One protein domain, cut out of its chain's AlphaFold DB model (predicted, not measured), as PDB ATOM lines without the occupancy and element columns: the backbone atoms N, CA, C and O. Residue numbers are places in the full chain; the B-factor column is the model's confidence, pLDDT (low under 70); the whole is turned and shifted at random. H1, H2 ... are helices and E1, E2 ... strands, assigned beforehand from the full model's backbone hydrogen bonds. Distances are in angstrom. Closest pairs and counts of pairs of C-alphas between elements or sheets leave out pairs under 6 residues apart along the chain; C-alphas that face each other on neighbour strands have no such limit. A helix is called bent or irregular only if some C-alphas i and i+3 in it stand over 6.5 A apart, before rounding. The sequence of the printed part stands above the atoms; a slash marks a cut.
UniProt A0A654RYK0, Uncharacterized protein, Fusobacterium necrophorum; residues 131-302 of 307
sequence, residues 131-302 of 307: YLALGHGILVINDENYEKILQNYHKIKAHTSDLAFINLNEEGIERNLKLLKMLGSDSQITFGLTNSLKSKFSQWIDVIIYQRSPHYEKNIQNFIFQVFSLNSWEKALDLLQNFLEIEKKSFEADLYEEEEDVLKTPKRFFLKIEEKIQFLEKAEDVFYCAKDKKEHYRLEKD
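AT A GLANCE: This is residues 131 to 302 of the 307 residues of an uncharacterized protein of Fusobacterium necrophorum (UniProt A0A654RYK0). One strongly twisted sheet of eight strands is curled like part of a barrel round the helix H3, and H4 makes a corner with H3, which it touches with its residues 236 to 240 near the end of H3, on the same face of the sheet. On the other face H2 runs along E3 with H1 near it, and a long loop between H4 and E6 sticks out with its residues 255 to 260. The printed part has 172 residues with four named helices and eight named strands, in the order E1 E2 H1 E3 H2 E4 E5 H3 H4 E6 E7 E8. The sheet is mixed, in the order E1 E2 E3 E4 E5 E6 E8 E7, and the class is mixed, helices and strands. The whole is compact, with a radius of gyration of the C-alphas of 16.1 A and spans of 45 by 35 by 31 A.

IN THESE COORDINATES: E1, residues 131 to 133, begins at C-alpha 131 at (23.153, 66.271, 287.290). E2 follows with residues 136 to 141, 16.5 A long, and then H1, residues 146 to 155, 15.1 A. H1 is irregular: C-alphas 151 and 154 are 7.8 A apart. E3 takes residues 161 to 167, 16.3 A, and H2 residues 173 to 183, 15.1 A. E4 is residues 189 to 194, 16.1 A, and E5 is residues 207 to 210. H3, residues 216 to 229, is the longest helix by residues and 19.6 A long; it begins at C-alpha 216 at (5.141, 71.199, 292.605). H4, residues 233 to 244, is 16.0 A long. E6, residues 267 to 274, is the longest strand at 22.6 A. E7 is residues 286 to 290, 13.5 A, and E8, residues 296 to 301, is 16.5 A long and ends at C-alpha 301 at (2.795, 61.757, 306.270).

HOW THE PARTS SIT: E1 and E7 are the edge strands of the sheet. E1 and E2 form an antiparallel hairpin, with N 138 and O 131 at 2.8 A. E2, E3, E4, E5 and E6 are parallel neighbours in turn: N 165 and O 139 are 2.8 A apart, N 191 and O 164 2.8 A, N 209 and O 192 2.8 A, and N 208 and O 267 2.8 A. E8 is antiparallel to E6, with N 270 and O 300 at 2.8 A, and forms a hairpin with E7, with N 287 and O 299 at 2.8 A. The sheet curls round H3; the closest C-alphas of H3 and E4 are those of Glu 217 and Leu 193, 6.1 A apart. H3 touches H4 with residues 227 to 228 alone, opposite ways at a steep tilt of 55 degrees; the closest C-alphas are those of Phe 228 and Ala 236, 5.2 A apart. H4 is on the sheet at a height over the sheet of 7.6 A, over none of its strands. H2 is on the sheet at a height of 9.4 A, over E3 and only just not over E2, on which 2 of its 11 C-alphas fall; on the local plane it runs along E3, at 2 degrees. With H3 and H4 on one face and H2 on the other, there are three layers, helices on both faces of a sheet. H1 only grazes the sheet, with its residues 146 to 153. H1 and H2 are close but not clearly touching, the same way at a shallow tilt of 9 degrees; the C-alphas of Tyr 146 and Asn 176, their closest, are 6.8 A apart. Three strand-helix-strand units join parallel neighbour strands through helices: E2, H1, E3 and E3, H2, E4 have right-handed crossovers, and E5, H3 H4, E6 a left-handed one. Every O i to N i+4 pair is within hydrogen-bond range in H2, H3 and H4, and 4 of 6 in H1.

THE WHOLE: The C-alphas farthest apart are those of Gln 151 and Glu 281, at 49.5 A. The printed part has no cut. The links E4 to E5, H4 to E6 and E6 to E7 are long, with 12, 22 and 11 residues. The mean pLDDT of the printed part is 84.4, and 25 residues are under 70: 184 to 185, 250 to 263 and 276 to 284.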
ATOM      1  N   TYR A 131      22.178  65.315 286.765       93.56
ATOM      2  CA  TYR A 131      23.153  66.271 287.290       93.56
ATOM      3  C   TYR A 131      23.643  65.868 288.674       93.56
ATOM      4  O   TYR A 131      23.031  65.036 289.340       93.56
ATOM      5  N   LEU A 132      24.732  66.495 289.118       91.06
ATOM      6  CA  LEU A 132      25.237  66.311 290.470       91.06
ATOM      7  C   LEU A 132      24.705  67.383 291.417       91.06
ATOM      8  O   LEU A 132      24.764  68.580 291.134       91.06
ATOM      9  N   ALA A 133      24.249  66.949 292.586       86.69
ATOM     10  CA  ALA A 133      23.980  67.804 293.729       86.69
ATOM     11  C   ALA A 133      24.876  67.354 294.885       86.69
ATOM     12  O   ALA A 133      24.763  66.231 295.360       86.69
ATOM     13  N   LEU A 134      25.797  68.221 295.325       85.06
ATOM     14  CA  LEU A 134      26.754  67.918 296.405       85.06
ATOM     15  C   LEU A 134      27.594  66.642 296.161       85.06
ATOM     16  O   LEU A 134      28.010  65.992 297.113       85.06
ATOM     17  N   GLY A 135      27.874  66.310 294.895       85.69
ATOM     18  CA  GLY A 135      28.629  65.112 294.503       85.69
ATOM     19  C   GLY A 135      27.784  63.855 294.280       85.69
ATOM     20  O   GLY A 135      28.355  62.796 294.046       85.69
ATOM     21  N   HIS A 136      26.455  63.975 294.329       89.12
ATOM     22  CA  HIS A 136      25.522  62.859 294.196       89.12
ATOM     23  C   HIS A 136      24.644  62.990 292.962       89.12
ATOM     24  O   HIS A 136      24.185  64.089 292.643       89.12
ATOM     25  N   GLY A 137      24.419  61.876 292.269       92.38
ATOM     26  CA  GLY A 137      23.696  61.852 291.005       92.38
ATOM     27  C   GLY A 137      22.192  61.978 291.201       92.38
ATOM     28  O   GLY A 137      21.570  61.216 291.938       92.38
ATOM     29  N   ILE A 138      21.593  62.936 290.506       94.12
ATOM     30  CA  ILE A 138      20.157  63.185 290.502       94.12
ATOM     31  C   ILE A 138      19.619  62.883 289.111       94.12
ATOM     32  O   ILE A 138      20.048  63.513 288.148       94.12
ATOM     33  N   LEU A 139      18.662  61.961 289.010       95.62
ATOM     34  CA  LEU A 139      17.956  61.621 287.775       95.62
ATOM     35  C   LEU A 139      16.541  62.216 287.790       95.62
ATOM     36  O   LEU A 139      15.801  62.044 288.758       95.62
ATOM     37  N   VAL A 140      16.138  62.894 286.715       95.50
ATOM     38  CA  VAL A 140      14.803  63.494 286.557       95.50
ATOM     39  C   VAL A 140      14.121  62.937 285.310       95.50
ATOM     40  O   VAL A 140      14.518  63.233 284.184       95.50
ATOM     41  N   ILE A 141      13.059  62.162 285.521       95.31
ATOM     42  CA  ILE A 141      12.261  61.496 284.492       95.31
ATOM     43  C   ILE A 141      10.920  62.221 284.322       95.31
ATOM     44  O   ILE A 141      10.101  62.297 285.242       95.31
ATOM     45  N   ASN A 142      10.670  62.709 283.113       94.50
ATOM     46  CA  ASN A 142       9.404  63.295 282.678       94.50
ATOM     47  C   ASN A 142       9.264  63.146 281.152       94.50
ATOM     48  O   ASN A 142      10.159  62.613 280.490       94.50
ATOM     49  N   ASP A 143       8.148  63.614 280.593       94.00
ATOM     50  CA  ASP A 143       7.888  63.489 279.155       94.00
ATOM     51  C   ASP A 143       8.871  64.297 278.289       94.00
ATOM     52  O   ASP A 143       9.202  63.858 277.188       94.00
ATOM     53  N   GLU A 144       9.383  65.429 278.789       93.94
ATOM     54  CA  GLU A 144      10.388  66.258 278.100       93.94
ATOM     55  C   GLU A 144      11.740  65.532 277.974       93.94
ATOM     56  O   GLU A 144      12.401  65.601 276.936       93.94
ATOM     57  N   ASN A 145      12.139  64.800 279.016       93.56
ATOM     58  CA  ASN A 145      13.460  64.186 279.117       93.56
ATOM     59  C   ASN A 145      13.509  62.726 278.656       93.56
ATOM     60  O   ASN A 145      14.605  62.199 278.479       93.56
ATOM     61  N   TYR A 146      12.364  62.072 278.432       94.44
ATOM     62  CA  TYR A 146      12.288  60.638 278.123       94.44
ATOM     63  C   TYR A 146      13.259  60.198 277.011       94.44
ATOM     64  O   TYR A 146      14.096  59.318 277.222       94.44
ATOM     65  N   GLU A 147      13.193  60.840 275.840       94.75
ATOM     66  CA  GLU A 147      14.051  60.493 274.695       94.75
ATOM     67  C   GLU A 147      15.521  60.835 274.955       94.75
ATOM     68  O   GLU A 147      16.412  60.063 274.599       94.75
ATOM     69  N   LYS A 148      15.788  61.968 275.622       93.56
ATOM     70  CA  LYS A 148      17.155  62.375 275.976       93.56
ATOM     71  C   LYS A 148      17.825  61.332 276.864       93.56
ATOM     72  O   LYS A 148      18.966  60.962 276.591       93.56
ATOM     73  N   ILE A 149      17.115  60.848 277.885       94.31
ATOM     74  CA  ILE A 149      17.606  59.821 278.807       94.31
ATOM     75  C   ILE A 149      17.889  58.537 278.034       94.31
ATOM     76  O   ILE A 149      19.005  58.029 278.088       94.31
ATOM     77  N   LEU A 150      16.917  58.040 277.261       92.62
ATOM     78  CA  LEU A 150      17.059  56.783 276.525       92.62
ATOM     79  C   LEU A 150      18.276  56.786 275.586       92.62
ATOM     80  O   LEU A 150      18.962  55.776 275.454       92.62
ATOM     81  N   GLN A 151      18.558  57.929 274.958       92.38
ATOM     82  CA  GLN A 151      19.650  58.081 273.998       92.38
ATOM     83  C   GLN A 151      21.012  58.379 274.635       92.38
ATOM     84  O   GLN A 151      22.021  58.274 273.943       92.38
ATOM     85  N   ASN A 152      21.069  58.804 275.904       92.94
ATOM     86  CA  ASN A 152      22.307  59.310 276.513       92.94
ATOM     87  C   ASN A 152      22.626  58.731 277.898       92.94
ATOM     88  O   ASN A 152      23.681  59.058 278.438       92.94
ATOM     89  N   TYR A 153      21.785  57.872 278.484       91.25
ATOM     90  CA  TYR A 153      22.033  57.299 279.816       91.25
ATOM     91  C   TYR A 153      23.373  56.561 279.895       91.25
ATOM     92  O   TYR A 153      24.100  56.684 280.875       91.25
ATOM     93  N   HIS A 154      23.771  55.877 278.819       89.94
ATOM     94  CA  HIS A 154      25.054  55.175 278.744       89.94
ATOM     95  C   HIS A 154      26.279  56.099 278.828       89.94
ATOM     96  O   HIS A 154      27.383  55.592 279.037       89.94
ATOM     97  N   LYS A 155      26.108  57.418 278.661       92.56
ATOM     98  CA  LYS A 155      27.165  58.439 278.777       92.56
ATOM     99  C   LYS A 155      27.434  58.861 280.223       92.56
ATOM    100  O   LYS A 155      28.418  59.555 280.472       92.56
ATOM    101  N   ILE A 156      26.583  58.463 281.169       91.50
ATOM    102  CA  ILE A 156      26.855  58.606 282.602       91.50
ATOM    103  C   ILE A 156      27.858  57.515 282.981       91.50
ATOM    104  O   ILE A 156      27.604  56.327 282.782       91.50
ATOM    105  N   LYS A 157      29.033  57.919 283.468       89.62
ATOM    106  CA  LYS A 157      30.159  57.012 283.746       89.62
ATOM    107  C   LYS A 157      30.779  57.232 285.117       89.62
ATOM    108  O   LYS A 157      31.344  56.293 285.670       89.62
ATOM    109  N   ALA A 158      30.762  58.462 285.620       86.38
ATOM    110  CA  ALA A 158      31.451  58.823 286.850       86.38
ATOM    111  C   ALA A 158      30.590  58.591 288.092       86.38
ATOM    112  O   ALA A 158      31.136  58.206 289.127       86.38
ATOM    113  N   HIS A 159      29.274  58.783 287.985       88.38
ATOM    114  CA  HIS A 159      28.354  58.673 289.113       88.38
ATOM    115  C   HIS A 159      27.161  57.778 288.789       88.38
ATOM    116  O   HIS A 159      26.794  57.580 287.635       88.38
ATOM    117  N   THR A 160      26.535  57.254 289.833       85.56
ATOM    118  CA  THR A 160      25.235  56.584 289.768       85.56
ATOM    119  C   THR A 160      24.125  57.580 290.085       85.56
ATOM    120  O   THR A 160      24.366  58.618 290.699       85.56
ATOM    121  N   SER A 161      22.890  57.282 289.688       87.69
ATOM    122  CA  SER A 161      21.725  58.060 290.113       87.69
ATOM    123  C   SER A 161      21.376  57.732 291.559       87.69
ATOM    124  O   SER A 161      20.626  56.797 291.792       87.69
ATOM    125  N   ASP A 162      21.884  58.491 292.528       90.94
ATOM    126  CA  ASP A 162      21.559  58.335 293.950       90.94
ATOM    127  C   ASP A 162      20.078  58.605 294.240       90.94
ATOM    128  O   ASP A 162      19.442  57.846 294.968       90.94
ATOM    129  N   LEU A 163      19.506  59.664 293.660       94.00
ATOM    130  CA  LEU A 163      18.082  59.983 293.778       94.00
ATOM    131  C   LEU A 163      17.440  60.034 292.395       94.00
ATOM    132  O   LEU A 163      18.001  60.624 291.470       94.00
ATOM    133  N   ALA A 164      16.228  59.496 292.278       95.75
ATOM    134  CA  ALA A 164      15.424  59.598 291.067       95.75
ATOM    135  C   ALA A 164      14.106  60.325 291.343       95.75
ATOM    136  O   ALA A 164      13.417  60.052 292.323       95.75
ATOM    137  N   PHE A 165      13.733  61.234 290.451       96.38
ATOM    138  CA  PHE A 165      12.462  61.945 290.465       96.38
ATOM    139  C   PHE A 165      11.667  61.580 289.217       96.38
ATOM    140  O   PHE A 165      12.187  61.680 288.111       96.38
ATOM    141  N   ILE A 166      10.399  61.214 289.382       96.06
ATOM    142  CA  ILE A 166       9.463  61.005 288.276       96.06
ATOM    143  C   ILE A 166       8.224  61.877 288.456       96.06
ATOM    144  O   ILE A 166       7.599  61.875 289.517       96.06
ATOM    145  N   ASN A 167       7.839  62.615 287.418       95.12
ATOM    146  CA  ASN A 167       6.574  63.345 287.411       95.12
ATOM    147  C   ASN A 167       5.412  62.386 287.079       95.12
ATOM    148  O   ASN A 167       5.381  61.788 286.006       95.12
ATOM    149  N   LEU A 168       4.450  62.244 288.001       94.44
ATOM    150  CA  LEU A 168       3.312  61.318 287.888       94.44
ATOM    151  C   LEU A 168       2.089  61.876 287.158       94.44
ATOM    152  O   LEU A 168       1.094  61.168 286.990       94.44
ATOM    153  N   ASN A 169       2.123  63.147 286.777       91.75
ATOM    154  CA  ASN A 169       1.001  63.836 286.152       91.75
ATOM    155  C   ASN A 169       1.129  63.941 284.630       91.75
ATOM    156  O   ASN A 169       0.236  64.487 283.989       91.75
ATOM    157  N   GLU A 170       2.220  63.417 284.078       89.88
ATOM    158  CA  GLU A 170       2.496  63.398 282.646       89.88
ATOM    159  C   GLU A 170       1.511  62.513 281.873       89.88
ATOM    160  O   GLU A 170       1.085  61.455 282.351       89.88
ATOM    161  N   GLU A 171       1.196  62.905 280.637       89.56
ATOM    162  CA  GLU A 171       0.363  62.094 279.740       89.56
ATOM    163  C   GLU A 171       1.039  60.746 279.444       89.56
ATOM    164  O   GLU A 171       0.393  59.694 279.456       89.56
ATOM    165  N   GLY A 172       2.362  60.758 279.252       89.62
ATOM    166  CA  GLY A 172       3.197  59.587 279.005       89.62
ATOM    167  C   GLY A 172       3.630  58.816 280.257       89.62
ATOM    168  O   GLY A 172       4.634  58.106 280.211       89.62
ATOM    169  N   ILE A 173       2.911  58.895 281.381       92.69
ATOM    170  CA  ILE A 173       3.365  58.290 282.647       92.69
ATOM    171  C   ILE A 173       3.726  56.794 282.544       92.69
ATOM    172  O   ILE A 173       4.684  56.337 283.161       92.69
ATOM    173  N   GLU A 174       3.026  56.011 281.721       91.56
ATOM    174  CA  GLU A 174       3.295  54.570 281.593       91.56
ATOM    175  C   GLU A 174       4.674  54.263 280.989       91.56
ATOM    176  O   GLU A 174       5.324  53.305 281.412       91.56
ATOM    177  N   ARG A 175       5.157  55.069 280.031       93.81
ATOM    178  CA  ARG A 175       6.524  54.919 279.497       93.81
ATOM    179  C   ARG A 175       7.568  55.417 280.497       93.81
ATOM    180  O   ARG A 175       8.591  54.763 280.665       93.81
ATOM    181  N   ASN A 176       7.275  56.491 281.230       94.38
ATOM    182  CA  ASN A 176       8.181  57.043 282.237       94.38
ATOM    183  C   ASN A 176       8.379  56.063 283.403       94.38
ATOM    184  O   ASN A 176       9.500  55.868 283.857       94.38
ATOM    185  N   LEU A 177       7.320  55.364 283.829       92.31
ATOM    186  CA  LEU A 177       7.412  54.308 284.844       92.31
ATOM    187  C   LEU A 177       8.219  53.094 284.359       92.31
ATOM    188  O   LEU A 177       8.935  52.486 285.149       92.31
ATOM    189  N   LYS A 178       8.138  52.741 283.069       91.12
ATOM    190  CA  LYS A 178       8.995  51.691 282.488       91.12
ATOM    191  C   LYS A 178      10.460  52.114 282.465       91.12
ATOM    192  O   LYS A 178      11.315  51.312 282.820       91.12
ATOM    193  N   LEU A 179      10.735  53.363 282.092       92.56
ATOM    194  CA  LEU A 179      12.087  53.916 282.123       92.56
ATOM    195  C   LEU A 179      12.642  53.927 283.553       92.56
ATOM    196  O   LEU A 179      13.769  53.506 283.778       92.56
ATOM    197  N   LEU A 180      11.819  54.311 284.529       92.00
ATOM    198  CA  LEU A 180      12.176  54.232 285.939       92.00
ATOM    199  C   LEU A 180      12.465  52.793 286.381       92.00
ATOM    200  O   LEU A 180      13.451  52.581 287.069       92.00
ATOM    201  N   LYS A 181      11.672  51.797 285.968       88.94
ATOM    202  CA  LYS A 181      11.984  50.386 286.260       88.94
ATOM    203  C   LYS A 181      13.371  49.995 285.734       88.94
ATOM    204  O   LYS A 181      14.076  49.242 286.389       88.94
ATOM    205  N   MET A 182      13.742  50.484 284.551       86.25
ATOM    206  CA  MET A 182      15.020  50.153 283.915       86.25
ATOM    207  C   MET A 182      16.227  50.840 284.565       86.25
ATOM    208  O   MET A 182      17.316  50.287 284.487       86.25
ATOM    209  N   LEU A 183      16.055  52.042 285.129       86.19
ATOM    210  CA  LEU A 183      17.167  52.908 285.559       86.19
ATOM    211  C   LEU A 183      17.179  53.228 287.062       86.19
ATOM    212  O   LEU A 183      18.201  53.623 287.609       86.19
ATOM    213  N   GLY A 184      16.023  53.151 287.717       69.81
ATOM    214  CA  GLY A 184      15.795  53.597 289.093       69.81
ATOM    215  C   GLY A 184      16.019  52.519 290.152       69.81
ATOM    216  O   GLY A 184      15.996  52.836 291.344       69.81
ATOM    217  N   SER A 185      16.268  51.266 289.750       66.00
ATOM    218  CA  SER A 185      16.728  50.206 290.662       66.00
ATOM    219  C   SER A 185      17.960  50.665 291.443       66.00
ATOM    220  O   SER A 185      18.033  50.474 292.655       66.00
ATOM    221  N   ASP A 186      18.835  51.404 290.757       71.44
ATOM    222  CA  ASP A 186      20.148  51.831 291.230       71.44
ATOM    223  C   ASP A 186      20.089  53.088 292.119       71.44
ATOM    224  O   ASP A 186      21.107  53.534 292.647       71.44
ATOM    225  N   SER A 187      18.900  53.676 292.310       89.38
ATOM    226  CA  SER A 187      18.706  54.839 293.179       89.38
ATOM    227  C   SER A 187      18.428  54.462 294.622       89.38
ATOM    228  O   SER A 187      17.598  53.601 294.897       89.38
ATOM    229  N   GLN A 188      19.059  55.180 295.553       90.50
ATOM    230  CA  GLN A 188      18.829  55.074 296.997       90.50
ATOM    231  C   GLN A 188      17.380  55.380 297.368       90.50
ATOM    232  O   GLN A 188      16.816  54.729 298.244       90.50
ATOM    233  N   ILE A 189      16.793  56.391 296.720       92.88
ATOM    234  CA  ILE A 189      15.383  56.738 296.876       92.88
ATOM    235  C   ILE A 189      14.817  57.194 295.537       92.88
ATOM    236  O   ILE A 189      15.376  58.072 294.873       92.88
ATOM    237  N   THR A 190      13.655  56.652 295.195       94.75
ATOM    238  CA  THR A 190      12.863  57.090 294.052       94.75
ATOM    239  C   THR A 190      11.602  57.827 294.499       94.75
ATOM    240  O   THR A 190      10.769  57.297 295.241       94.75
ATOM    241  N   PHE A 191      11.430  59.047 293.989       96.19
ATOM    242  CA  PHE A 191      10.341  59.959 294.312       96.19
ATOM    243  C   PHE A 191       9.359  60.124 293.150       96.19
ATOM    244  O   PHE A 191       9.722  60.594 292.074       96.19
ATOM    245  N   GLY A 192       8.086  59.831 293.397       96.19
ATOM    246  CA  GLY A 192       6.967  60.223 292.551       96.19
ATOM    247  C   GLY A 192       6.454  61.610 292.929       96.19
ATOM    248  O   GLY A 192       5.991  61.829 294.045       96.19
ATOM    249  N   LEU A 193       6.520  62.556 292.002       96.94
ATOM    250  CA  LEU A 193       6.084  63.935 292.198       96.94
ATOM    251  C   LEU A 193       4.684  64.116 291.621       96.94
ATOM    252  O   LEU A 193       4.430  63.733 290.480       96.94
ATOM    253  N   THR A 194       3.768  64.718 292.379       95.12
ATOM    254  CA  THR A 194       2.406  64.944 291.883       95.12
ATOM    255  C   THR A 194       1.728  66.171 292.491       95.12
ATOM    256  O   THR A 194       2.000  66.561 293.623       95.12
ATOM    257  N   ASN A 195       0.787  66.761 291.752       93.50
ATOM    258  CA  ASN A 195      -0.217  67.684 292.290       93.50
ATOM    259  C   ASN A 195      -1.646  67.108 292.306       93.50
ATOM    260  O   ASN A 195      -2.612  67.844 292.516       93.50
ATOM    261  N   SER A 196      -1.789  65.796 292.092       89.44
ATOM    262  CA  SER A 196      -3.060  65.077 292.023       89.44
ATOM    263  C   SER A 196      -3.069  63.886 292.980       89.44
ATOM    264  O   SER A 196      -2.177  63.047 292.982       89.44
ATOM    265  N   LEU A 197      -4.138  63.758 293.764       84.25
ATOM    266  CA  LEU A 197      -4.337  62.608 294.657       84.25
ATOM    267  C   LEU A 197      -4.663  61.302 293.909       84.25
ATOM    268  O   LEU A 197      -4.683  60.230 294.508       84.25
ATOM    269  N   LYS A 198      -4.957  61.390 292.607       82.19
ATOM    270  CA  LYS A 198      -5.413  60.269 291.772       82.19
ATOM    271  C   LYS A 198      -4.329  59.722 290.843       82.19
ATOM    272  O   LYS A 198      -4.651  58.953 289.939       82.19
ATOM    273  N   SER A 199      -3.079  60.148 291.000       80.62
ATOM    274  CA  SER A 199      -2.021  59.766 290.068       80.62
ATOM    275  C   SER A 199      -1.714  58.273 290.123       80.62
ATOM    276  O   SER A 199      -1.709  57.654 291.191       80.62
ATOM    277  N   LYS A 200      -1.470  57.698 288.941       79.56
ATOM    278  CA  LYS A 200      -0.983  56.325 288.811       79.56
ATOM    279  C   LYS A 200       0.430  56.249 289.389       79.56
ATOM    280  O   LYS A 200       1.219  57.178 289.232       79.56
ATOM    281  N   PHE A 201       0.748  55.133 290.024       83.44
ATOM    282  CA  PHE A 201       2.071  54.863 290.575       83.44
ATOM    283  C   PHE A 201       2.474  53.415 290.294       83.44
ATOM    284  O   PHE A 201       1.674  52.622 289.797       83.44
ATOM    285  N   SER A 202       3.724  53.086 290.598       84.81
ATOM    286  CA  SER A 202       4.267  51.733 290.477       84.81
ATOM    287  C   SER A 202       5.048  51.365 291.732       84.81
ATOM    288  O   SER A 202       5.440  52.258 292.480       84.81
ATOM    289  N   GLN A 203       5.315  50.073 291.916       85.12
ATOM    290  CA  GLN A 203       6.125  49.556 293.025       85.12
ATOM    291  C   GLN A 203       7.586  50.039 293.011       85.12
ATOM    292  O   GLN A 203       8.245  50.014 294.042       85.12
ATOM    293  N   TRP A 204       8.073  50.539 291.868       87.06
ATOM    294  CA  TRP A 204       9.428  51.089 291.704       87.06
ATOM    295  C   TRP A 204       9.595  52.483 292.316       87.06
ATOM    296  O   TRP A 204      10.684  53.045 292.289       87.06
ATOM    297  N   ILE A 205       8.511  53.073 292.824       91.75
ATOM    298  CA  ILE A 205       8.543  54.349 293.532       91.75
ATOM    299  C   ILE A 205       8.559  54.053 295.025       91.75
ATOM    300  O   ILE A 205       7.655  53.402 295.542       91.75
ATOM    301  N   ASP A 206       9.542  54.587 295.740       92.19
ATOM    302  CA  ASP A 206       9.590  54.451 297.193       92.19
ATOM    303  C   ASP A 206       8.599  55.403 297.860       92.19
ATOM    304  O   ASP A 206       7.868  55.026 298.781       92.19
ATOM    305  N   VAL A 207       8.567  56.649 297.377       94.00
ATOM    306  CA  VAL A 207       7.823  57.738 298.009       94.00
ATOM    307  C   VAL A 207       7.108  58.598 296.985       94.00
ATOM    308  O   VAL A 207       7.702  59.060 296.021       94.00
ATOM    309  N   ILE A 208       5.834  58.883 297.228       95.00
ATOM    310  CA  ILE A 208       5.049  59.861 296.481       95.00
ATOM    311  C   ILE A 208       4.912  61.119 297.330       95.00
ATOM    312  O   ILE A 208       4.410  61.070 298.454       95.00
ATOM    313  N   ILE A 209       5.314  62.258 296.773       96.06
ATOM    314  CA  ILE A 209       5.146  63.565 297.401       96.06
ATOM    315  C   ILE A 209       4.124  64.359 296.596       96.06
ATOM    316  O   ILE A 209       4.325  64.681 295.423       96.06
ATOM    317  N   TYR A 210       3.021  64.692 297.258       95.25
ATOM    318  CA  TYR A 210       1.985  65.547 296.716       95.25
ATOM    319  C   TYR A 210       2.218  67.005 297.115       95.25
ATOM    320  O   TYR A 210       2.428  67.326 298.287       95.25
ATOM    321  N   GLN A 211       2.054  67.919 296.162       95.00
ATOM    322  CA  GLN A 211       1.849  69.332 296.453       95.00
ATOM    323  C   GLN A 211       0.852  69.944 295.468       95.00
ATOM    324  O   GLN A 211       1.035  69.882 294.263       95.00
ATOM    325  N   ARG A 212      -0.159  70.656 295.976       91.06
ATOM    326  CA  ARG A 212      -1.220  71.288 295.162       91.06
ATOM    327  C   ARG A 212      -0.732  72.368 294.171       91.06
ATOM    328  O   ARG A 212      -1.485  72.787 293.298       91.06
ATOM    329  N   SER A 213       0.480  72.887 294.344       91.56
ATOM    330  CA  SER A 213       1.012  74.008 293.557       91.56
ATOM    331  C   SER A 213       1.198  73.629 292.079       91.56
ATOM    332  O   SER A 213       1.595  72.501 291.798       91.56
ATOM    333  N   PRO A 214       1.026  74.559 291.120       90.56
ATOM    334  CA  PRO A 214       1.463  74.336 289.739       90.56
ATOM    335  C   PRO A 214       2.991  74.199 289.607       90.56
ATOM    336  O   PRO A 214       3.469  73.689 288.606       90.56
ATOM    337  N   HIS A 215       3.764  74.616 290.616       93.06
ATOM    338  CA  HIS A 215       5.229  74.505 290.644       93.06
ATOM    339  C   HIS A 215       5.716  73.340 291.522       93.06
ATOM    340  O   HIS A 215       6.799  73.412 292.107       93.06
ATOM    341  N   TYR A 216       4.895  72.296 291.670       94.56
ATOM    342  CA  TYR A 216       5.141  71.199 292.605       94.56
ATOM    343  C   TYR A 216       6.470  70.479 292.378       94.56
ATOM    344  O   TYR A 216       7.189  70.258 293.345       94.56
ATOM    345  N   GLU A 217       6.848  70.197 291.131       93.75
ATOM    346  CA  GLU A 217       8.106  69.504 290.820       93.75
ATOM    347  C   GLU A 217       9.310  70.251 291.395       93.75
ATOM    348  O   GLU A 217      10.072  69.708 292.195       93.75
ATOM    349  N   LYS A 218       9.417  71.544 291.066       92.56
ATOM    350  CA  LYS A 218      10.508  72.405 291.525       92.56
ATOM    351  C   LYS A 218      10.504  72.580 293.041       92.56
ATOM    352  O   LYS A 218      11.560  72.571 293.663       92.56
ATOM    353  N   ASN A 219       9.336  72.753 293.653       94.56
ATOM    354  CA  ASN A 219       9.231  72.900 295.104       94.56
ATOM    355  C   ASN A 219       9.640  71.624 295.845       94.56
ATOM    356  O   ASN A 219      10.329  71.721 296.857       94.56
ATOM    357  N   ILE A 220       9.231  70.452 295.354       95.38
ATOM    358  CA  ILE A 220       9.577  69.174 295.977       95.38
ATOM    359  C   ILE A 220      11.070  68.894 295.815       95.38
ATOM    360  O   ILE A 220      11.730  68.587 296.803       95.38
ATOM    361  N   GLN A 221      11.632  69.087 294.620       93.75
ATOM    362  CA  GLN A 221      13.079  68.970 294.412       93.75
ATOM    363  C   GLN A 221      13.851  69.935 295.325       93.75
ATOM    364  O   GLN A 221      14.765  69.520 296.034       93.75
ATOM    365  N   ASN A 222      13.432  71.203 295.400       93.06
ATOM    366  CA  ASN A 222      14.050  72.185 296.292       93.06
ATOM    367  C   ASN A 222      13.955  71.784 297.765       93.06
ATOM    368  O   ASN A 222      14.915  71.995 298.496       93.06
ATOM    369  N   PHE A 223      12.821  71.238 298.212       93.56
ATOM    370  CA  PHE A 223      12.683  70.716 299.570       93.56
ATOM    371  C   PHE A 223      13.748  69.653 299.846       93.56
ATOM    372  O   PHE A 223      14.508  69.797 300.801       93.56
ATOM    373  N   ILE A 224      13.856  68.646 298.974       92.12
ATOM    374  CA  ILE A 224      14.843  67.573 299.115       92.12
ATOM    375  C   ILE A 224      16.260  68.159 299.151       92.12
ATOM    376  O   ILE A 224      17.017  67.866 300.073       92.12
ATOM    377  N   PHE A 225      16.603  69.081 298.250       90.00
ATOM    378  CA  PHE A 225      17.920  69.727 298.260       90.00
ATOM    379  C   PHE A 225      18.189  70.567 299.507       90.00
ATOM    380  O   PHE A 225      19.331  70.618 299.959       90.00
ATOM    381  N   GLN A 226      17.169  71.187 300.103       89.75
ATOM    382  CA  GLN A 226      17.331  71.860 301.391       89.75
ATOM    383  C   GLN A 226      17.588  70.872 302.532       89.75
ATOM    384  O   GLN A 226      18.317  71.208 303.455       89.75
ATOM    385  N   VAL A 227      17.069  69.643 302.482       88.56
ATOM    386  CA  VAL A 227      17.454  68.608 303.460       88.56
ATOM    387  C   VAL A 227      18.947  68.289 303.343       88.56
ATOM    388  O   VAL A 227      19.656  68.261 304.351       88.56
ATOM    389  N   PHE A 228      19.435  68.121 302.113       86.62
ATOM    390  CA  PHE A 228      20.838  67.810 301.838       86.62
ATOM    391  C   PHE A 228      21.798  68.981 302.081       86.62
ATOM    392  O   PHE A 228      22.969  68.751 302.360       86.62
ATOM    393  N   SER A 229      21.327  70.231 302.050       84.62
ATOM    394  CA  SER A 229      22.161  71.405 302.349       84.62
ATOM    395  C   SER A 229      22.454  71.584 303.847       84.62
ATOM    396  O   SER A 229      23.411  72.272 304.210       84.62
ATOM    397  N   LEU A 230      21.650  70.975 304.728       79.44
ATOM    398  CA  LEU A 230      21.742  71.147 306.183       79.44
ATOM    399  C   LEU A 230      22.790  70.246 306.854       79.44
ATOM    400  O   LEU A 230      23.196  70.529 307.981       79.44
ATOM    401  N   ASN A 231      23.213  69.157 306.205       76.56
ATOM    402  CA  ASN A 231      24.119  68.147 306.765       76.56
ATOM    403  C   ASN A 231      25.097  67.622 305.699       76.56
ATOM    404  O   ASN A 231      25.017  68.006 304.537       76.56
ATOM    405  N   SER A 232      26.021  66.726 306.077       86.50
ATOM    406  CA  SER A 232      26.699  65.908 305.058       86.50
ATOM    407  C   SER A 232      25.669  65.040 304.339       86.50
ATOM    408  O   SER A 232      24.636  64.702 304.929       86.50
ATOM    409  N   TRP A 233      25.949  64.671 303.091       87.06
ATOM    410  CA  TRP A 233      25.002  63.909 302.289       87.06
ATOM    411  C   TRP A 233      24.572  62.614 302.971       87.06
ATOM    412  O   TRP A 233      23.382  62.345 303.058       87.06
ATOM    413  N   GLU A 234      25.514  61.857 303.535       87.44
ATOM    414  CA  GLU A 234      25.222  60.572 304.176       87.44
ATOM    415  C   GLU A 234      24.280  60.754 305.368       87.44
ATOM    416  O   GLU A 234      23.323  60.008 305.537       87.44
ATOM    417  N   LYS A 235      24.500  61.801 306.171       88.44
ATOM    418  CA  LYS A 235      23.632  62.113 307.312       88.44
ATOM    419  C   LYS A 235      22.256  62.599 306.875       88.44
ATOM    420  O   LYS A 235      21.271  62.276 307.529       88.44
ATOM    421  N   ALA A 236      22.190  63.404 305.817       88.19
ATOM    422  CA  ALA A 236      20.930  63.885 305.267       88.19
ATOM    423  C   ALA A 236      20.122  62.741 304.643       88.19
ATOM    424  O   ALA A 236      18.918  62.662 304.883       88.19
ATOM    425  N   LEU A 237      20.783  61.836 303.917       89.31
ATOM    426  CA  LEU A 237      20.176  60.640 303.349       89.31
ATOM    427  C   LEU A 237      19.643  59.735 304.459       89.31
ATOM    428  O   LEU A 237      18.470  59.393 304.428       89.31
ATOM    429  N   ASP A 238      20.453  59.441 305.478       88.75
ATOM    430  CA  ASP A 238      20.043  58.637 306.634       88.75
ATOM    431  C   ASP A 238      18.847  59.257 307.363       88.75
ATOM    432  O   ASP A 238      17.891  58.569 307.716       88.75
ATOM    433  N   LEU A 239      18.881  60.572 307.586       88.94
ATOM    434  CA  LEU A 239      17.787  61.305 308.215       88.94
ATOM    435  C   LEU A 239      16.498  61.195 307.388       88.94
ATOM    436  O   LEU A 239      15.431  60.931 307.943       88.94
ATOM    437  N   LEU A 240      16.603  61.393 306.074       89.75
ATOM    438  CA  LEU A 240      15.472  61.350 305.158       89.75
ATOM    439  C   LEU A 240      14.918  59.926 305.024       89.75
ATOM    440  O   LEU A 240      13.712  59.743 305.143       89.75
ATOM    441  N   GLN A 241      15.774  58.917 304.862       91.00
ATOM    442  CA  GLN A 241      15.389  57.504 304.822       91.00
ATOM    443  C   GLN A 241      14.706  57.071 306.117       91.00
ATOM    444  O   GLN A 241      13.660  56.440 306.052       91.00
ATOM    445  N   ASN A 242      15.221  57.472 307.285       90.06
ATOM    446  CA  ASN A 242      14.582  57.170 308.567       90.06
ATOM    447  C   ASN A 242      13.198  57.822 308.688       90.06
ATOM    448  O   ASN A 242      12.253  57.171 309.120       90.06
ATOM    449  N   PHE A 243      13.056  59.088 308.283       90.31
ATOM    450  CA  PHE A 243      11.767  59.786 308.330       90.31
ATOM    451  C   PHE A 243      10.737  59.190 307.358       90.31
ATOM    452  O   PHE A 243       9.565  59.029 307.701       90.31
ATOM    453  N   LEU A 244      11.182  58.858 306.144       90.75
ATOM    454  CA  LEU A 244      10.367  58.193 305.130       90.75
ATOM    455  C   LEU A 244      10.182  56.694 305.441       90.75
ATOM    456  O   LEU A 244       9.367  56.027 304.816       90.75
ATOM    457  N   GLU A 245      10.921  56.165 306.418       89.38
ATOM    458  CA  GLU A 245      11.053  54.755 306.801       89.38
ATOM    459  C   GLU A 245      11.318  53.848 305.578       89.38
ATOM    460  O   GLU A 245      10.647  52.842 305.346       89.38
ATOM    461  N   ILE A 246      12.268  54.274 304.744       87.56
ATOM    462  CA  ILE A 246      12.788  53.524 303.596       87.56
ATOM    463  C   ILE A 246      14.030  52.772 304.058       87.56
ATOM    464  O   ILE A 246      14.929  53.360 304.660       87.56
ATOM    465  N   GLU A 247      14.086  51.480 303.760       82.06
ATOM    466  CA  GLU A 247      15.271  50.677 304.034       82.06
ATOM    467  C   GLU A 247      16.438  51.098 303.140       82.06
ATOM    468  O   GLU A 247      16.268  51.466 301.975       82.06
ATOM    469  N   LYS A 248      17.649  51.043 303.694       79.38
ATOM    470  CA  LYS A 248      18.863  51.270 302.914       79.38
ATOM    471  C   LYS A 248      19.019  50.140 301.908       79.38
ATOM    472  O   LYS A 248      19.151  48.988 302.313       79.38
ATOM    473  N   LYS A 249      19.068  50.479 300.621       76.31
ATOM    474  CA  LYS A 249      19.386  49.505 299.577       76.31
ATOM    475  C   LYS A 249      20.828  49.026 299.728       76.31
ATOM    476  O   LYS A 249      21.737  49.831 299.952       76.31
ATOM    477  N   SER A 250      21.032  47.718 299.604       63.75
ATOM    478  CA  SER A 250      22.355  47.100 299.563       63.75
ATOM    479  C   SER A 250      22.559  46.478 298.188       63.75
ATOM    480  O   SER A 250      22.214  45.326 297.955       63.75
ATOM    481  N   PHE A 251      23.184  47.231 297.283       60.00
ATOM    482  CA  PHE A 251      23.401  46.785 295.902       60.00
ATOM    483  C   PHE A 251      24.278  45.521 295.778       60.00
ATOM    484  O   PHE A 251      24.288  44.883 294.731       60.00
ATOM    485  N   GLU A 252      25.027  45.146 296.826       51.31
ATOM    486  CA  GLU A 252      25.797  43.892 296.867       51.31
ATOM    487  C   GLU A 252      24.925  42.664 297.193       51.31
ATOM    488  O   GLU A 252      25.268  41.553 296.787       51.31
ATOM    489  N   ALA A 253      23.812  42.850 297.912       47.41
ATOM    490  CA  ALA A 253      22.877  41.786 298.277       47.41
ATOM    491  C   ALA A 253      21.835  41.530 297.171       47.41
ATOM    492  O   ALA A 253      21.524  40.374 296.882       47.41
ATOM    493  N   ASP A 254      21.401  42.589 296.480       49.50
ATOM    494  CA  ASP A 254      20.381  42.546 295.417       49.50
ATOM    495  C   ASP A 254      20.830  41.772 294.157       49.50
ATOM    496  O   ASP A 254      20.024  41.438 293.294       49.50
ATOM    497  N   LEU A 255      22.123  41.436 294.034       48.62
ATOM    498  CA  LEU A 255      22.647  40.631 292.921       48.62
ATOM    499  C   LEU A 255      22.255  39.141 293.000       48.62
ATOM    500  O   LEU A 255      22.429  38.418 292.016       48.62
ATOM    501  N   TYR A 256      21.795  38.672 294.166       44.25
ATOM    502  CA  TYR A 256      21.575  37.248 294.459       44.25
ATOM    503  C   TYR A 256      20.135  36.890 294.828       44.25
ATOM    504  O   TYR A 256      19.817  35.701 294.906       44.25
ATOM    505  N   GLU A 257      19.267  37.877 295.033       49.00
ATOM    506  CA  GLU A 257      17.836  37.651 295.187       49.00
ATOM    507  C   GLU A 257      17.189  37.852 293.813       49.00
ATOM    508  O   GLU A 257      17.101  38.965 293.302       49.00
ATOM    509  N   GLU A 258      16.769  36.756 293.171       45.53
ATOM    510  CA  GLU A 258      15.721  36.848 292.154       45.53
ATOM    511  C   GLU A 258      14.514  37.450 292.878       45.53
ATOM    512  O   GLU A 258      13.821  36.727 293.591       45.53
ATOM    513  N   GLU A 259      14.344  38.776 292.796       52.66
ATOM    514  CA  GLU A 259      13.230  39.483 293.420       52.66
ATOM    515  C   GLU A 259      11.936  38.791 292.973       52.66
ATOM    516  O   GLU A 259      11.460  38.967 291.848       52.66
ATOM    517  N   GLU A 260      11.344  37.974 293.852       47.12
ATOM    518  CA  GLU A 260       9.905  37.779 293.807       47.12
ATOM    519  C   GLU A 260       9.336  39.200 293.811       47.12
ATOM    520  O   GLU A 260       9.661  39.971 294.711       47.12
ATOM    521  N   ASP A 261       8.580  39.577 292.773       52.69
ATOM    522  CA  ASP A 261       7.934  40.888 292.639       52.69
ATOM    523  C   ASP A 261       6.979  41.096 293.840       52.69
ATOM    524  O   ASP A 261       5.761  40.905 293.749       52.69
ATOM    525  N   VAL A 262       7.521  41.445 295.008       58.84
ATOM    526  CA  VAL A 262       6.748  41.795 296.188       58.84
ATOM    527  C   VAL A 262       6.125  43.143 295.872       58.84
ATOM    528  O   VAL A 262       6.810  44.158 295.749       58.84
ATOM    529  N   LEU A 263       4.800  43.148 295.723       64.06
ATOM    530  CA  LEU A 263       4.001  44.349 295.503       64.06
ATOM    531  C   LEU A 263       4.229  45.353 296.644       64.06
ATOM    532  O   LEU A 263       3.579  45.298 297.688       64.06
ATOM    533  N   LYS A 264       5.154  46.290 296.427       78.19
ATOM    534  CA  LYS A 264       5.431  47.413 297.325       78.19
ATOM    535  C   LYS A 264       4.480  48.563 297.014       78.19
ATOM    536  O   LYS A 264       4.406  49.041 295.880       78.19
ATOM    537  N   THR A 265       3.776  49.047 298.033       84.00
ATOM    538  CA  THR A 265       2.987  50.282 297.934       84.00
ATOM    539  C   THR A 265       3.870  51.474 298.318       84.00
ATOM    540  O   THR A 265       4.414  51.476 299.425       84.00
ATOM    541  N   PRO A 266       4.016  52.496 297.455       88.69
ATOM    542  CA  PRO A 266       4.790  53.690 297.776       88.69
ATOM    543  C   PRO A 266       4.199  54.438 298.967       88.69
ATOM    544  O   PRO A 266       2.978  54.593 299.076       88.69
ATOM    545  N   LYS A 267       5.063  54.985 299.819       91.06
ATOM    546  CA  LYS A 267       4.626  55.819 300.944       91.06
ATOM    547  C   LYS A 267       4.243  57.207 300.464       91.06
ATOM    548  O   LYS A 267       4.868  57.738 299.551       91.06
ATOM    549  N   ARG A 268       3.227  57.816 301.071       90.94
ATOM    550  CA  ARG A 268       2.664  59.090 300.609       90.94
ATOM    551  C   ARG A 268       2.865  60.210 301.611       90.94
ATOM    552  O   ARG A 268       2.688  60.024 302.813       90.94
ATOM    553  N   PHE A 269       3.220  61.380 301.092       93.50
ATOM    554  CA  PHE A 269       3.475  62.575 301.883       93.50
ATOM    555  C   PHE A 269       2.907  63.817 301.202       93.50
ATOM    556  O   PHE A 269       2.851  63.905 299.975       93.50
ATOM    557  N   PHE A 270       2.557  64.815 302.005       93.06
ATOM    558  CA  PHE A 270       2.154  66.135 301.541       93.06
ATOM    559  C   PHE A 270       3.250  67.148 301.834       93.06
ATOM    560  O   PHE A 270       3.685  67.289 302.975       93.06
ATOM    561  N   LEU A 271       3.656  67.903 300.818       94.56
ATOM    562  CA  LEU A 271       4.532  69.051 300.998       94.56
ATOM    563  C   LEU A 271       3.703  70.336 301.084       94.56
ATOM    564  O   LEU A 271       2.963  70.689 300.163       94.56
ATOM    565  N   LYS A 272       3.868  71.077 302.178       92.44
ATOM    566  CA  LYS A 272       3.299  72.412 302.398       92.44
ATOM    567  C   LYS A 272       4.411  73.458 302.488       92.44
ATOM    568  O   LYS A 272       5.542  73.144 302.852       92.44
ATOM    569  N   ILE A 273       4.080  74.700 302.138       90.75
ATOM    570  CA  ILE A 273       4.952  75.872 302.306       90.75
ATOM    571  C   ILE A 273       4.235  76.829 303.257       90.75
ATOM    572  O   ILE A 273       3.094  77.204 302.993       90.75
ATOM    573  N   GLU A 274       4.882  77.188 304.365       87.06
ATOM    574  CA  GLU A 274       4.275  77.943 305.467       87.06
ATOM    575  C   GLU A 274       5.170  79.117 305.909       87.06
ATOM    576  O   GLU A 274       6.385  78.975 306.034       87.06
ATOM    577  N   GLU A 275       4.574  80.286 306.184       79.81
ATOM    578  CA  GLU A 275       5.288  81.509 306.618       79.81
ATOM    579  C   GLU A 275       5.610  81.551 308.126       79.81
ATOM    580  O   GLU A 275       6.347  82.413 308.605       79.81
ATOM    581  N   LYS A 276       5.016  80.657 308.922       65.88
ATOM    582  CA  LYS A 276       5.253  80.563 310.368       65.88
ATOM    583  C   LYS A 276       5.458  79.109 310.743       65.88
ATOM    584  O   LYS A 276       4.557  78.304 310.531       65.88
ATOM    585  N   ILE A 277       6.582  78.804 311.392       61.50
ATOM    586  CA  ILE A 277       6.713  77.550 312.136       61.50
ATOM    587  C   ILE A 277       5.781  77.669 313.341       61.50
ATOM    588  O   ILE A 277       6.129  78.263 314.364       61.50
ATOM    589  N   GLN A 278       4.568  77.137 313.229       52.69
ATOM    590  CA  GLN A 278       3.860  76.739 314.433       52.69
ATOM    591  C   GLN A 278       4.627  75.525 314.952       52.69
ATOM    592  O   GLN A 278       4.520  74.445 314.377       52.69
ATOM    593  N   PHE A 279       5.455  75.715 315.986       48.38
ATOM    594  CA  PHE A 279       6.007  74.610 316.771       48.38
ATOM    595  C   PHE A 279       4.837  73.942 317.502       48.38
ATOM    596  O   PHE A 279       4.626  74.135 318.696       48.38
ATOM    597  N   LEU A 280       4.016  73.219 316.747       44.16
ATOM    598  CA  LEU A 280       3.129  72.217 317.287       44.16
ATOM    599  C   LEU A 280       4.046  71.056 317.667       44.16
ATOM    600  O   LEU A 280       4.794  70.543 316.837       44.16
ATOM    601  N   GLU A 281       4.074  70.803 318.971       41.56
ATOM    602  CA  GLU A 281       4.710  69.700 319.689       41.56
ATOM    603  C   GLU A 281       5.171  68.544 318.799       41.56
ATOM    604  O   GLU A 281       4.360  67.993 318.064       41.56
ATOM    605  N   LYS A 282       6.463  68.180 318.911       46.56
ATOM    606  CA  LYS A 282       7.088  66.922 318.451       46.56
ATOM    607  C   LYS A 282       6.121  65.983 317.710       46.56
ATOM    608  O   LYS A 282       5.626  65.019 318.288       46.56
ATOM    609  N   ALA A 283       5.861  66.260 316.439       55.31
ATOM    610  CA  ALA A 283       5.120  65.342 315.598       55.31
ATOM    611  C   ALA A 283       6.154  64.470 314.888       55.31
ATOM    612  O   ALA A 283       6.835  64.945 313.985       55.31
ATOM    613  N   GLU A 284       6.277  63.207 315.297       63.34
ATOM    614  CA  GLU A 284       7.126  62.192 314.640       63.34
ATOM    615  C   GLU A 284       6.810  62.033 313.134       63.34
ATOM    616  O   GLU A 284       7.607  61.488 312.377       63.34
ATOM    617  N   ASP A 285       5.684  62.592 312.679       76.31
ATOM    618  CA  ASP A 285       5.160  62.493 311.316       76.31
ATOM    619  C   ASP A 285       5.363  63.743 310.450       76.31
ATOM    620  O   ASP A 285       4.788  63.834 309.360       76.31
ATOM    621  N   VAL A 286       6.137  64.728 310.922       85.12
ATOM    622  CA  VAL A 286       6.389  65.964 310.171       85.12
ATOM    623  C   VAL A 286       7.878  66.286 310.089       85.12
ATOM    624  O   VAL A 286       8.575  66.335 311.100       85.12
ATOM    625  N   PHE A 287       8.343  66.594 308.879       85.25
ATOM    626  CA  PHE A 287       9.691  67.073 308.606       85.25
ATOM    627  C   PHE A 287       9.663  68.547 308.195       85.25
ATOM    628  O   PHE A 287       8.944  68.931 307.270       85.25
ATOM    629  N   TYR A 288      10.477  69.372 308.855       85.88
ATOM    630  CA  TYR A 288      10.593  70.801 308.567       85.88
ATOM    631  C   TYR A 288      11.979  71.153 308.037       85.88
ATOM    632  O   TYR A 288      12.989  70.768 308.623       85.88
ATOM    633  N   CYS A 289      12.031  71.976 306.991       85.19
ATOM    634  CA  CYS A 289      13.258  72.670 306.610       85.19
ATOM    635  C   CYS A 289      12.959  74.089 306.124       85.19
ATOM    636  O   CYS A 289      11.869  74.389 305.635       85.19
ATOM    637  N   ALA A 290      13.921  74.995 306.286       83.44
ATOM    638  CA  ALA A 290      13.772  76.357 305.792       83.44
ATOM    639  C   ALA A 290      13.716  76.357 304.257       83.44
ATOM    640  O   ALA A 290      14.509  75.683 303.600       83.44
ATOM    641  N   LYS A 291      12.784  77.126 303.689       81.50
ATOM    642  CA  LYS A 291      12.775  77.461 302.261       81.50
ATOM    643  C   LYS A 291      13.552  78.755 302.036       81.50
ATOM    644  O   LYS A 291      14.402  78.820 301.153       81.50
ATOM    645  N   ASP A 292      13.269  79.765 302.857       82.19
ATOM    646  CA  ASP A 292      14.007  81.023 302.932       82.19
ATOM    647  C   ASP A 292      13.914  81.630 304.351       82.19
ATOM    648  O   ASP A 292      13.648  80.926 305.322       82.19
ATOM    649  N   LYS A 293      14.177  82.936 304.505       77.25
ATOM    650  CA  LYS A 293      14.134  83.618 305.814       77.25
ATOM    651  C   LYS A 293      12.731  83.694 306.436       77.25
ATOM    652  O   LYS A 293      12.628  84.022 307.617       77.25
ATOM    653  N   LYS A 294      11.673  83.509 305.651       81.62
ATOM    654  CA  LYS A 294      10.271  83.687 306.048       81.62
ATOM    655  C   LYS A 294       9.466  82.408 305.855       81.62
ATOM    656  O   LYS A 294       8.599  82.120 306.670       81.62
ATOM    657  N   GLU A 295       9.754  81.643 304.813       86.56
ATOM    658  CA  GLU A 295       9.008  80.444 304.458       86.56
ATOM    659  C   GLU A 295       9.743  79.159 304.845       86.56
ATOM    660  O   GLU A 295      10.971  79.059 304.780       86.56
ATOM    661  N   HIS A 296       8.961  78.142 305.194       88.00
ATOM    662  CA  HIS A 296       9.433  76.813 305.551       88.00
ATOM    663  C   HIS A 296       8.692  75.770 304.731       88.00
ATOM    664  O   HIS A 296       7.491  75.890 304.485       88.00
ATOM    665  N   TYR A 297       9.414  74.734 304.334       91.50
ATOM    666  CA  TYR A 297       8.814  73.504 303.866       91.50
ATOM    667  C   TYR A 297       8.383  72.660 305.062       91.50
ATOM    668  O   TYR A 297       9.123  72.520 306.040       91.50
ATOM    669  N   ARG A 298       7.193  72.080 304.950       91.56
ATOM    670  CA  ARG A 298       6.622  71.139 305.908       91.56
ATOM    671  C   ARG A 298       6.163  69.901 305.146       91.56
ATOM    672  O   ARG A 298       5.167  69.969 304.428       91.56
ATOM    673  N   LEU A 299       6.898  68.803 305.277       92.06
ATOM    674  CA  LEU A 299       6.525  67.501 304.728       92.06
ATOM    675  C   LEU A 299       5.787  66.705 305.810       92.06
ATOM    676  O   LEU A 299       6.331  66.503 306.890       92.06
ATOM    677  N   GLU A 300       4.564  66.264 305.543       91.00
ATOM    678  CA  GLU A 300       3.742  65.485 306.482       91.00
ATOM    679  C   GLU A 300       3.348  64.133 305.876       91.00
ATOM    680  O   GLU A 300       3.088  64.053 304.674       91.00
ATOM    681  N   LYS A 301       3.301  63.075 306.694       87.62
ATOM    682  CA  LYS A 301       2.795  61.757 306.270       87.62
ATOM    683  C   LYS A 301       1.303  61.824 305.923       87.62
ATOM    684  O   LYS A 301       0.523  62.439 306.651       87.62
ATOM    685  N   ASP A 302       0.906  61.158 304.842       81.25
ATOM    686  CA  ASP A 302      -0.500  60.938 304.492       81.25
ATOM    687  C   ASP A 302      -1.083  59.817 305.367       81.25
ATOM    688  O   ASP A 302      -0.898  58.633 305.088       81.25
TER     689      ASP A 302